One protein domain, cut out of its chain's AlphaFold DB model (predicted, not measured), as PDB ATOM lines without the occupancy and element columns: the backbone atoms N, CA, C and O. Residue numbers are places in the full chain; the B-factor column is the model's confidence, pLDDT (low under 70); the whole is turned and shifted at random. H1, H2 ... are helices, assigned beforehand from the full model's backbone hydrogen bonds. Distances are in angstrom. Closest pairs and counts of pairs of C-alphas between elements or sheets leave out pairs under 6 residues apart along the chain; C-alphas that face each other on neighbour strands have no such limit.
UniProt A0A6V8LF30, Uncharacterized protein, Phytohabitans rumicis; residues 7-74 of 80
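AT A GLANCE: This is residues 7 to 74 of the 80 residues of an uncharacterized protein of Phytohabitans rumicis (UniProt A0A6V8LF30). A long arm, residues 7 to 30 with the helix H1 in it, sticks out from a compact helical hairpin in which H2 and H3 lie side by side and run opposite ways. The arm stands free and makes much of the length, and a stretch with no named element joins H1 to the hairpin. The printed part has 68 residues with three named helices, in the order H1, H2, H3, and no named strand; the class is all helix. The whole is extended, with a radius of gyration of the C-alphas of 17.6 A, and spans 51 by 32 by 18 A.

HOW THE PARTS SIT: H1, residues 13 to 23, touches no helix. It is apart from H2, residues 34 to 51, and from H3, residues 55 to 72. H2 and H3 touch, with 17 pairs of C-alphas within 8 A; the closest are the C-alphas of Val 45 and Ala 58, 5.0 A apart. They form a helical hairpin and run opposite ways at a shallow tilt of 23 degrees. In H3 every O i to N i+4 pair is within hydrogen-bond range; in H1 it is 5 of 7 and in H2 12 of 14.

IN THESE COORDINATES: H1 begins at C-alpha 13, (-15.094, 55.756, 17.069), and is 16.0 A long from first to last C-alpha. H2 begins at C-alpha 34, (-14.715, 27.049, 5.985), is 24.2 A long and has a kink of 29 degrees near residue 41. H3 is 25.6 A long and ends at C-alpha 72, (-17.926, 12.109, 3.545).

THE WHOLE: The C-alphas of Gly 10 and Gly 74, the two farthest apart, are 53.5 A apart. Without residues 7 to 30 the body has 44 residues and spans 35 by 16 by 12 A. The link from H1 to H2 is short, with 10 residues, and the link from H2 to H3 is tight, with 3. The printed part has no cut. Its mean pLDDT is 96.6, and no printed residue is under 70.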
ATOM      1  N   PHE A   7     -17.830  63.032  10.233       94.56
ATOM      2  CA  PHE A   7     -18.464  61.925   9.512       94.56
ATOM      3  C   PHE A   7     -19.251  60.985  10.442       94.56
ATOM      4  O   PHE A   7     -20.332  60.530  10.086       94.56
ATOM      5  N   TYR A   8     -18.740  60.751  11.656       94.31
ATOM      6  CA  TYR A   8     -19.391  59.933  12.683       94.31
ATOM      7  C   TYR A   8     -20.187  60.775  13.695       94.31
ATOM      8  O   TYR A   8     -20.409  60.342  14.824       94.31
ATOM      9  N   GLY A   9     -20.565  62.010  13.347       95.56
ATOM     10  CA  GLY A   9     -21.303  62.902  14.248       95.56
ATOM     11  C   GLY A   9     -20.527  63.282  15.516       95.56
ATOM     12  O   GLY A   9     -21.140  63.527  16.552       95.56
ATOM     13  N   GLY A  10     -19.189  63.296  15.464       94.62
ATOM     14  CA  GLY A  10     -18.337  63.594  16.622       94.62
ATOM     15  C   GLY A  10     -18.108  62.411  17.569       94.62
ATOM     16  O   GLY A  10     -17.574  62.591  18.665       94.62
ATOM     17  N   GLN A  11     -18.484  61.190  17.175       94.81
ATOM     18  CA  GLN A  11     -18.186  59.990  17.953       94.81
ATOM     19  C   GLN A  11     -16.675  59.709  17.991       94.81
ATOM     20  O   GLN A  11     -15.994  59.709  16.964       94.81
ATOM     21  N   LYS A  12     -16.159  59.362  19.178       94.56
ATOM     22  CA  LYS A  12     -14.800  58.825  19.366       94.56
ATOM     23  C   LYS A  12     -14.737  57.357  18.930       94.56
ATOM     24  O   LYS A  12     -14.584  56.462  19.757       94.56
ATOM     25  N   VAL A  13     -14.892  57.103  17.633       93.38
ATOM     26  CA  VAL A  13     -15.094  55.756  17.069       93.38
ATOM     27  C   VAL A  13     -13.979  54.765  17.438       93.38
ATOM     28  O   VAL A  13     -14.254  53.621  17.779       93.38
ATOM     29  N   ASN A  14     -12.724  55.220  17.496       92.94
ATOM     30  CA  ASN A  14     -11.601  54.360  17.879       92.94
ATOM     31  C   ASN A  14     -11.670  53.902  19.343       92.94
ATOM     32  O   ASN A  14     -11.226  52.799  19.648       92.94
ATOM     33  N   GLN A  15     -12.234  54.721  20.242       93.75
ATOM     34  CA  GLN A  15     -12.468  54.300  21.625       93.75
ATOM     35  C   GLN A  15     -13.531  53.201  21.668       93.75
ATOM     36  O   GLN A  15     -13.331  52.189  22.325       93.75
ATOM     37  N   VAL A  16     -14.610  53.358  20.896       93.69
ATOM     38  CA  VAL A  16     -15.662  52.338  20.787       93.69
ATOM     39  C   VAL A  16     -15.086  51.012  20.281       93.69
ATOM     40  O   VAL A  16     -15.352  49.967  20.866       93.69
ATOM     41  N   PHE A  17     -14.248  51.034  19.240       92.62
ATOM     42  CA  PHE A  17     -13.591  49.824  18.735       92.62
ATOM     43  C   PHE A  17     -12.635  49.187  19.753       92.62
ATOM     44  O   PHE A  17     -12.600  47.961  19.862       92.62
ATOM     45  N   ALA A  18     -11.895  49.993  20.524       94.06
ATOM     46  CA  ALA A  18     -11.033  49.488  21.591       94.06
ATOM     47  C   ALA A  18     -11.841  48.822  22.717       94.06
ATOM     48  O   ALA A  18     -11.458  47.754  23.193       94.06
ATOM     49  N   ASP A  19     -12.978  49.405  23.099       95.12
ATOM     50  CA  ASP A  19     -13.839  48.872  24.158       95.12
ATOM     51  C   ASP A  19     -14.498  47.543  23.733       95.12
ATOM     52  O   ASP A  19     -14.562  46.601  24.529       95.12
ATOM     53  N   ILE A  20     -14.897  47.411  22.458       95.69
ATOM     54  CA  ILE A  20     -15.466  46.171  21.884       95.69
ATOM     55  C   ILE A  20     -14.481  44.995  21.953       95.69
ATOM     56  O   ILE A  20     -14.907  43.849  22.081       95.69
ATOM     57  N   ASN A  21     -13.166  45.236  21.927       92.56
ATOM     58  CA  ASN A  21     -12.177  44.155  22.018       92.56
ATOM     59  C   ASN A  21     -12.355  43.300  23.288       92.56
ATOM     60  O   ASN A  21     -12.111  42.095  23.270       92.56
ATOM     61  N   SER A  22     -12.834  43.907  24.379       94.06
ATOM     62  CA  SER A  22     -13.101  43.206  25.640       94.06
ATOM     63  C   SER A  22     -14.334  42.291  25.605       94.06
ATOM     64  O   SER A  22     -14.484  41.443  26.482       94.06
ATOM     65  N   THR A  23     -15.206  42.427  24.601       95.62
ATOM     66  CA  THR A  23     -16.462  41.667  24.487       95.62
ATOM     67  C   THR A  23     -16.363  40.481  23.525       95.62
ATOM     68  O   THR A  23     -17.363  39.813  23.269       95.62
ATOM     69  N   ILE A  24     -15.185  40.226  22.946       94.62
ATOM     70  CA  ILE A  24     -14.974  39.140  21.982       94.62
ATOM     71  C   ILE A  24     -15.018  37.786  22.703       94.62
ATOM     72  O   ILE A  24     -14.291  37.552  23.667       94.62
ATOM     73  N   ASN A  25     -15.831  36.857  22.193       95.50
ATOM     74  CA  ASN A  25     -15.815  35.470  22.650       95.50
ATOM     75  C   ASN A  25     -14.624  34.719  22.032       95.50
ATOM     76  O   ASN A  25     -14.649  34.353  20.858       95.50
ATOM     77  N   LEU A  26     -13.603  34.454  22.846       95.94
ATOM     78  CA  LEU A  26     -12.382  33.761  22.425       95.94
ATOM     79  C   LEU A  26     -12.549  32.241  22.249       95.94
ATOM     80  O   LEU A  26     -11.626  31.581  21.782       95.94
ATOM     81  N   SER A  27     -13.695  31.667  22.623       96.94
ATOM     82  CA  SER A  27     -13.959  30.224  22.516       96.94
ATOM     83  C   SER A  27     -14.574  29.803  21.180       96.94
ATOM     84  O   SER A  27     -14.741  28.608  20.939       96.94
ATOM     85  N   PHE A  28     -14.929  30.756  20.315       95.62
ATOM     86  CA  PHE A  28     -15.442  30.454  18.982       95.62
ATOM     87  C   PHE A  28     -14.371  29.777  18.115       95.62
ATOM     88  O   PHE A  28     -13.199  30.152  18.147       95.62
ATOM     89  N   GLN A  29     -14.784  28.799  17.310       96.00
ATOM     90  CA  GLN A  29     -13.912  28.087  16.381       96.00
ATOM     91  C   GLN A  29     -14.542  28.046  14.993       96.00
ATOM     92  O   GLN A  29     -15.747  27.837  14.846       96.00
ATOM     93  N   TRP A  30     -13.705  28.203  13.973       95.81
ATOM     94  CA  TRP A  30     -14.110  28.004  12.587       95.81
ATOM     95  C   TRP A  30     -14.182  26.510  12.254       95.81
ATOM     96  O   TRP A  30     -13.377  25.730  12.773       95.81
ATOM     97  N   PRO A  31     -15.096  26.086  11.363       94.62
ATOM     98  CA  PRO A  31     -15.081  24.721  10.861       94.62
ATOM     99  C   PRO A  31     -13.803  24.470  10.037       94.62
ATOM    100  O   PRO A  31     -13.328  25.376   9.348       94.62
ATOM    101  N   PRO A  32     -13.279  23.232  10.014       95.06
ATOM    102  CA  PRO A  32     -12.065  22.886   9.267       95.06
ATOM    103  C   PRO A  32     -12.249  22.896   7.735       95.06
ATOM    104  O   PRO A  32     -11.310  22.633   6.994       95.06
ATOM    105  N   PHE A  33     -13.458  23.199   7.255       96.19
ATOM    106  CA  PHE A  33     -13.847  23.304   5.847       96.19
ATOM    107  C   PHE A  33     -14.643  24.602   5.613       96.19
ATOM    108  O   PHE A  33     -15.783  24.586   5.147       96.19
ATOM    109  N   LEU A  34     -14.051  25.741   5.988       97.44
ATOM    110  CA  LEU A  34     -14.715  27.049   5.985       97.44
ATOM    111  C   LEU A  34     -15.330  27.425   4.629       97.44
ATOM    112  O   LEU A  34     -16.483  27.849   4.602       97.44
ATOM    113  N   ASP A  35     -14.621  27.201   3.521       97.50
ATOM    114  CA  ASP A  35     -15.139  27.509   2.180       97.50
ATOM    115  C   ASP A  35     -16.460  26.782   1.913       97.50
ATOM    116  O   ASP A  35     -17.439  27.389   1.481       97.50
ATOM    117  N   ARG A  36     -16.533  25.494   2.279       97.12
ATOM    118  CA  ARG A  36     -17.762  24.707   2.151       97.12
ATOM    119  C   ARG A  36     -18.884  25.265   3.024       97.12
ATOM    120  O   ARG A  36     -20.021  25.349   2.564       97.12
ATOM    121  N   ALA A  37     -18.571  25.653   4.260       97.81
ATOM    122  CA  ALA A  37     -19.540  26.245   5.176       97.81
ATOM    123  C   ALA A  37     -20.133  27.547   4.626       97.81
ATOM    124  O   ALA A  37     -21.351  27.719   4.671       97.81
ATOM    125  N   VAL A  38     -19.301  28.426   4.060       98.19
ATOM    126  CA  VAL A  38     -19.728  29.709   3.477       98.19
ATOM    127  C   VAL A  38     -20.536  29.509   2.190       98.19
ATOM    128  O   VAL A  38     -21.567  30.166   2.006       98.19
ATOM    129  N   THR A  39     -20.125  28.582   1.316       98.31
ATOM    130  CA  THR A  39     -20.895  28.228   0.113       98.31
ATOM    131  C   THR A  39     -22.276  27.695   0.485       98.31
ATOM    132  O   THR A  39     -23.282  28.250   0.040       98.31
ATOM    133  N   ASP A  40     -22.349  26.683   1.357       98.25
ATOM    134  CA  ASP A  40     -23.633  26.099   1.752       98.25
ATOM    135  C   ASP A  40     -24.515  27.120   2.498       98.25
ATOM    136  O   ASP A  40     -25.733  27.089   2.327       98.25
ATOM    137  N   TRP A  41     -23.939  28.056   3.271       98.50
ATOM    138  CA  TRP A  41     -24.692  29.133   3.936       98.50
ATOM    139  C   TRP A  41     -25.383  30.043   2.917       98.50
ATOM    140  O   TRP A  41     -26.560  30.368   3.070       98.50
ATOM    141  N   THR A  42     -24.671  30.418   1.851       98.38
ATOM    142  CA  THR A  42     -25.205  31.287   0.791       98.38
ATOM    143  C   THR A  42     -26.386  30.621   0.083       98.38
ATOM    144  O   THR A  42     -27.420  31.253  -0.131       98.38
ATOM    145  N   GLU A  43     -26.266  29.328  -0.228       98.06
ATOM    146  CA  GLU A  43     -27.297  28.552  -0.929       98.06
ATOM    147  C   GLU A  43     -28.532  28.224  -0.076       98.06
ATOM    148  O   GLU A  43     -29.589  27.915  -0.628       98.06
ATOM    149  N   THR A  44     -28.408  28.279   1.251       98.44
ATOM    150  CA  THR A  44     -29.480  27.937   2.196       98.44
ATOM    151  C   THR A  44     -29.980  29.180   2.930       98.44
ATOM    152  O   THR A  44     -30.953  29.807   2.510       98.44
ATOM    153  N   VAL A  45     -29.305  29.576   4.008       98.50
ATOM    154  CA  VAL A  45     -29.663  30.708   4.868       98.50
ATOM    155  C   VAL A  45     -29.728  32.002   4.062       98.50
ATOM    156  O   VAL A  45     -30.749  32.686   4.106       98.50
ATOM    157  N   GLY A  46     -28.697  32.307   3.271       98.31
ATOM    158  CA  GLY A  46     -28.649  33.509   2.434       98.31
ATOM    159  C   GLY A  46     -29.831  33.587   1.466       98.31
ATOM    160  O   GLY A  46     -30.499  34.620   1.378       98.31
ATOM    161  N   LYS A  47     -30.156  32.467   0.812       98.31
ATOM    162  CA  LYS A  47     -31.333  32.352  -0.055       98.31
ATOM    163  C   LYS A  47     -32.645  32.545   0.706       98.31
ATOM    164  O   LYS A  47     -33.514  33.253   0.210       98.31
ATOM    165  N   SER A  48     -32.779  32.001   1.918       98.62
ATOM    166  CA  SER A  48     -33.989  32.202   2.732       98.62
ATOM    167  C   SER A  48     -34.227  33.669   3.091       98.62
ATOM    168  O   SER A  48     -35.358  34.143   3.025       98.62
ATOM    169  N   LEU A  49     -33.157  34.413   3.395       98.25
ATOM    170  CA  LEU A  49     -33.239  35.841   3.693       98.25
ATOM    171  C   LEU A  49     -33.637  36.644   2.449       98.25
ATOM    172  O   LEU A  49     -34.485  37.532   2.538       98.25
ATOM    173  N   ALA A  50     -33.060  36.315   1.288       98.44
ATOM    174  CA  ALA A  50     -33.394  36.956   0.018       98.44
ATOM    175  C   ALA A  50     -34.851  36.690  -0.399       98.44
ATOM    176  O   ALA A  50     -35.567  37.614  -0.793       98.44
ATOM    177  N   ASP A  51     -35.302  35.444  -0.245       98.19
ATOM    178  CA  ASP A  51     -36.638  34.989  -0.632       98.19
ATOM    179  C   ASP A  51     -37.701  35.273   0.455       98.19
ATOM    180  O   ASP A  51     -38.888  35.043   0.227       98.19
ATOM    181  N   LYS A  52     -37.298  35.797   1.626       98.06
ATOM    182  CA  LYS A  52     -38.143  36.027   2.819       98.06
ATOM    183  C   LYS A  52     -38.905  34.775   3.265       98.06
ATOM    184  O   LYS A  52     -40.077  34.848   3.640       98.06
ATOM    185  N   SER A  53     -38.245  33.626   3.196       97.94
ATOM    186  CA  SER A  53     -38.783  32.338   3.630       97.94
ATOM    187  C   SER A  53     -38.284  31.966   5.032       97.94
ATOM    188  O   SER A  53     -37.625  32.757   5.706       97.94
ATOM    189  N   ASP A  54     -38.639  30.771   5.501       98.19
ATOM    190  CA  ASP A  54     -38.295  30.311   6.846       98.19
ATOM    191  C   ASP A  54     -36.782  30.059   7.002       98.19
ATOM    192  O   ASP A  54     -36.227  29.061   6.531       98.19
ATOM    193  N   THR A  55     -36.108  30.975   7.701       98.00
ATOM    194  CA  THR A  55     -34.672  30.888   7.991       98.00
ATOM    195  C   THR A  55     -34.324  29.786   8.989       98.00
ATOM    196  O   THR A  55     -33.215  29.260   8.937       98.00
ATOM    197  N   VAL A  56     -35.241  29.387   9.874       98.00
ATOM    198  CA  VAL A  56     -34.992  28.285  10.818       98.00
ATOM    199  C   VAL A  56     -34.896  26.970  10.053       98.00
ATOM    200  O   VAL A  56     -33.956  26.203  10.260       98.00
ATOM    201  N   VAL A  57     -35.796  26.753   9.092       98.25
ATOM    202  CA  VAL A  57     -35.724  25.600   8.181       98.25
ATOM    203  C   VAL A  57     -34.438  25.635   7.350       98.25
ATOM    204  O   VAL A  57     -33.782  24.610   7.173       98.25
ATOM    205  N   ALA A  58     -34.029  26.808   6.864       98.44
ATOM    206  CA  ALA A  58     -32.792  26.944   6.098       98.44
ATOM    207  C   ALA A  58     -31.524  26.668   6.932       98.44
ATOM    208  O   ALA A  58     -30.562  26.101   6.412       98.44
ATOM    209  N   LEU A  59     -31.518  27.022   8.221       98.19
ATOM    210  CA  LEU A  59     -30.426  26.690   9.144       98.19
ATOM    211  C   LEU A  59     -30.294  25.174   9.350       98.19
ATOM    212  O   LEU A  59     -29.176  24.659   9.328       98.19
ATOM    213  N   ASP A  60     -31.409  24.452   9.476       98.19
ATOM    214  CA  ASP A  60     -31.397  22.985   9.573       98.19
ATOM    215  C   ASP A  60     -30.849  22.330   8.291       98.19
ATOM    216  O   ASP A  60     -30.006  21.424   8.331       98.19
ATOM    217  N   GLN A  61     -31.234  22.864   7.127       98.31
ATOM    218  CA  GLN A  61     -30.679  22.442   5.840       98.31
ATOM    219  C   GLN A  61     -29.167  22.686   5.762       98.31
ATOM    220  O   GLN A  61     -28.428  21.818   5.286       98.31
ATOM    221  N   TRP A  62     -28.693  23.840   6.238       98.31
ATOM    222  CA  TRP A  62     -27.269  24.169   6.275       98.31
ATOM    223  C   TRP A  62     -26.482  23.192   7.157       98.31
ATOM    224  O   TRP A  62     -25.484  22.618   6.709       98.31
ATOM    225  N   GLN A  63     -26.970  22.924   8.371       97.31
ATOM    226  CA  GLN A  63     -26.364  21.961   9.292       97.31
ATOM    227  C   GLN A  63     -26.329  20.548   8.691       97.31
ATOM    228  O   GLN A  63     -25.300  19.867   8.738       97.31
ATOM    229  N   THR A  64     -27.426  20.105   8.078       97.62
ATOM    230  CA  THR A  64     -27.513  18.789   7.431       97.62
ATOM    231  C   THR A  64     -26.497  18.649   6.297       97.62
ATOM    232  O   THR A  64     -25.794  17.636   6.213       97.62
ATOM    233  N   ARG A  65     -26.356  19.672   5.445       97.56
ATOM    234  CA  ARG A  65     -25.364  19.682   4.358       97.56
ATOM    235  C   ARG A  65     -23.938  19.606   4.893       97.56
ATOM    236  O   ARG A  65     -23.168  18.758   4.437       97.56
ATOM    237  N   LEU A  66     -23.608  20.421   5.895       97.00
ATOM    238  CA  LEU A  66     -22.261  20.453   6.463       97.00
ATOM    239  C   LEU A  66     -21.883  19.154   7.163       97.00
ATOM    240  O   LEU A  66     -20.785  18.643   6.959       97.00
ATOM    241  N   THR A  67     -22.784  18.589   7.962       96.69
ATOM    242  CA  THR A  67     -22.515  17.333   8.673       96.69
ATOM    243  C   THR A  67     -22.419  16.145   7.714       96.69
ATOM    244  O   THR A  67     -21.591  15.258   7.922       96.69
ATOM    245  N   THR A  68     -23.197  16.144   6.626       96.94
ATOM    246  CA  THR A  68     -23.083  15.154   5.542       96.94
ATOM    247  C   THR A  68     -21.740  15.266   4.827       96.94
ATOM    248  O   THR A  68     -21.059  14.258   4.633       96.94
ATOM    249  N   PHE A  69     -21.328  16.485   4.472       96.94
ATOM    250  CA  PHE A  69     -20.025  16.736   3.863       96.94
ATOM    251  C   PHE A  69     -18.879  16.314   4.789       96.94
ATOM    252  O   PHE A  69     -18.003  15.566   4.380       96.94
ATOM    253  N   ALA A  70     -18.910  16.717   6.057       96.94
ATOM    254  CA  ALA A  70     -17.879  16.362   7.027       96.94
ATOM    255  C   ALA A  70     -17.706  14.838   7.146       96.94
ATOM    256  O   ALA A  70     -16.588  14.332   7.057       96.94
ATOM    257  N   LYS A  71     -18.814  14.092   7.254       96.94
ATOM    258  CA  LYS A  71     -18.788  12.620   7.273       96.94
ATOM    259  C   LYS A  71     -18.177  12.038   5.996       96.94
ATOM    260  O   LYS A  71     -17.381  11.107   6.086       96.94
ATOM    261  N   SER A  72     -18.497  12.585   4.818       97.25
ATOM    262  CA  SER A  72     -17.926  12.109   3.545       97.25
ATOM    263  C   SER A  72     -16.427  12.393   3.412       97.25
ATOM    264  O   SER A  72     -15.728  11.661   2.718       97.25
ATOM    265  N   GLN A  73     -15.924  13.409   4.114       97.38
ATOM    266  CA  GLN A  73     -14.499  13.735   4.212       97.38
ATOM    267  C   GLN A  73     -13.775  12.975   5.341       97.38
ATOM    268  O   GLN A  73     -12.608  13.246   5.614       97.38
ATOM    269  N   GLY A  74     -14.441  12.027   6.011       96.69
ATOM    270  CA  GLY A  74     -13.843  11.193   7.059       96.69
ATOM    271  C   GLY A  74     -13.846  11.808   8.462       96.69
ATOM    272  O   GLY A  74     -13.277  11.220   9.381       96.69
TER     273      GLY A  74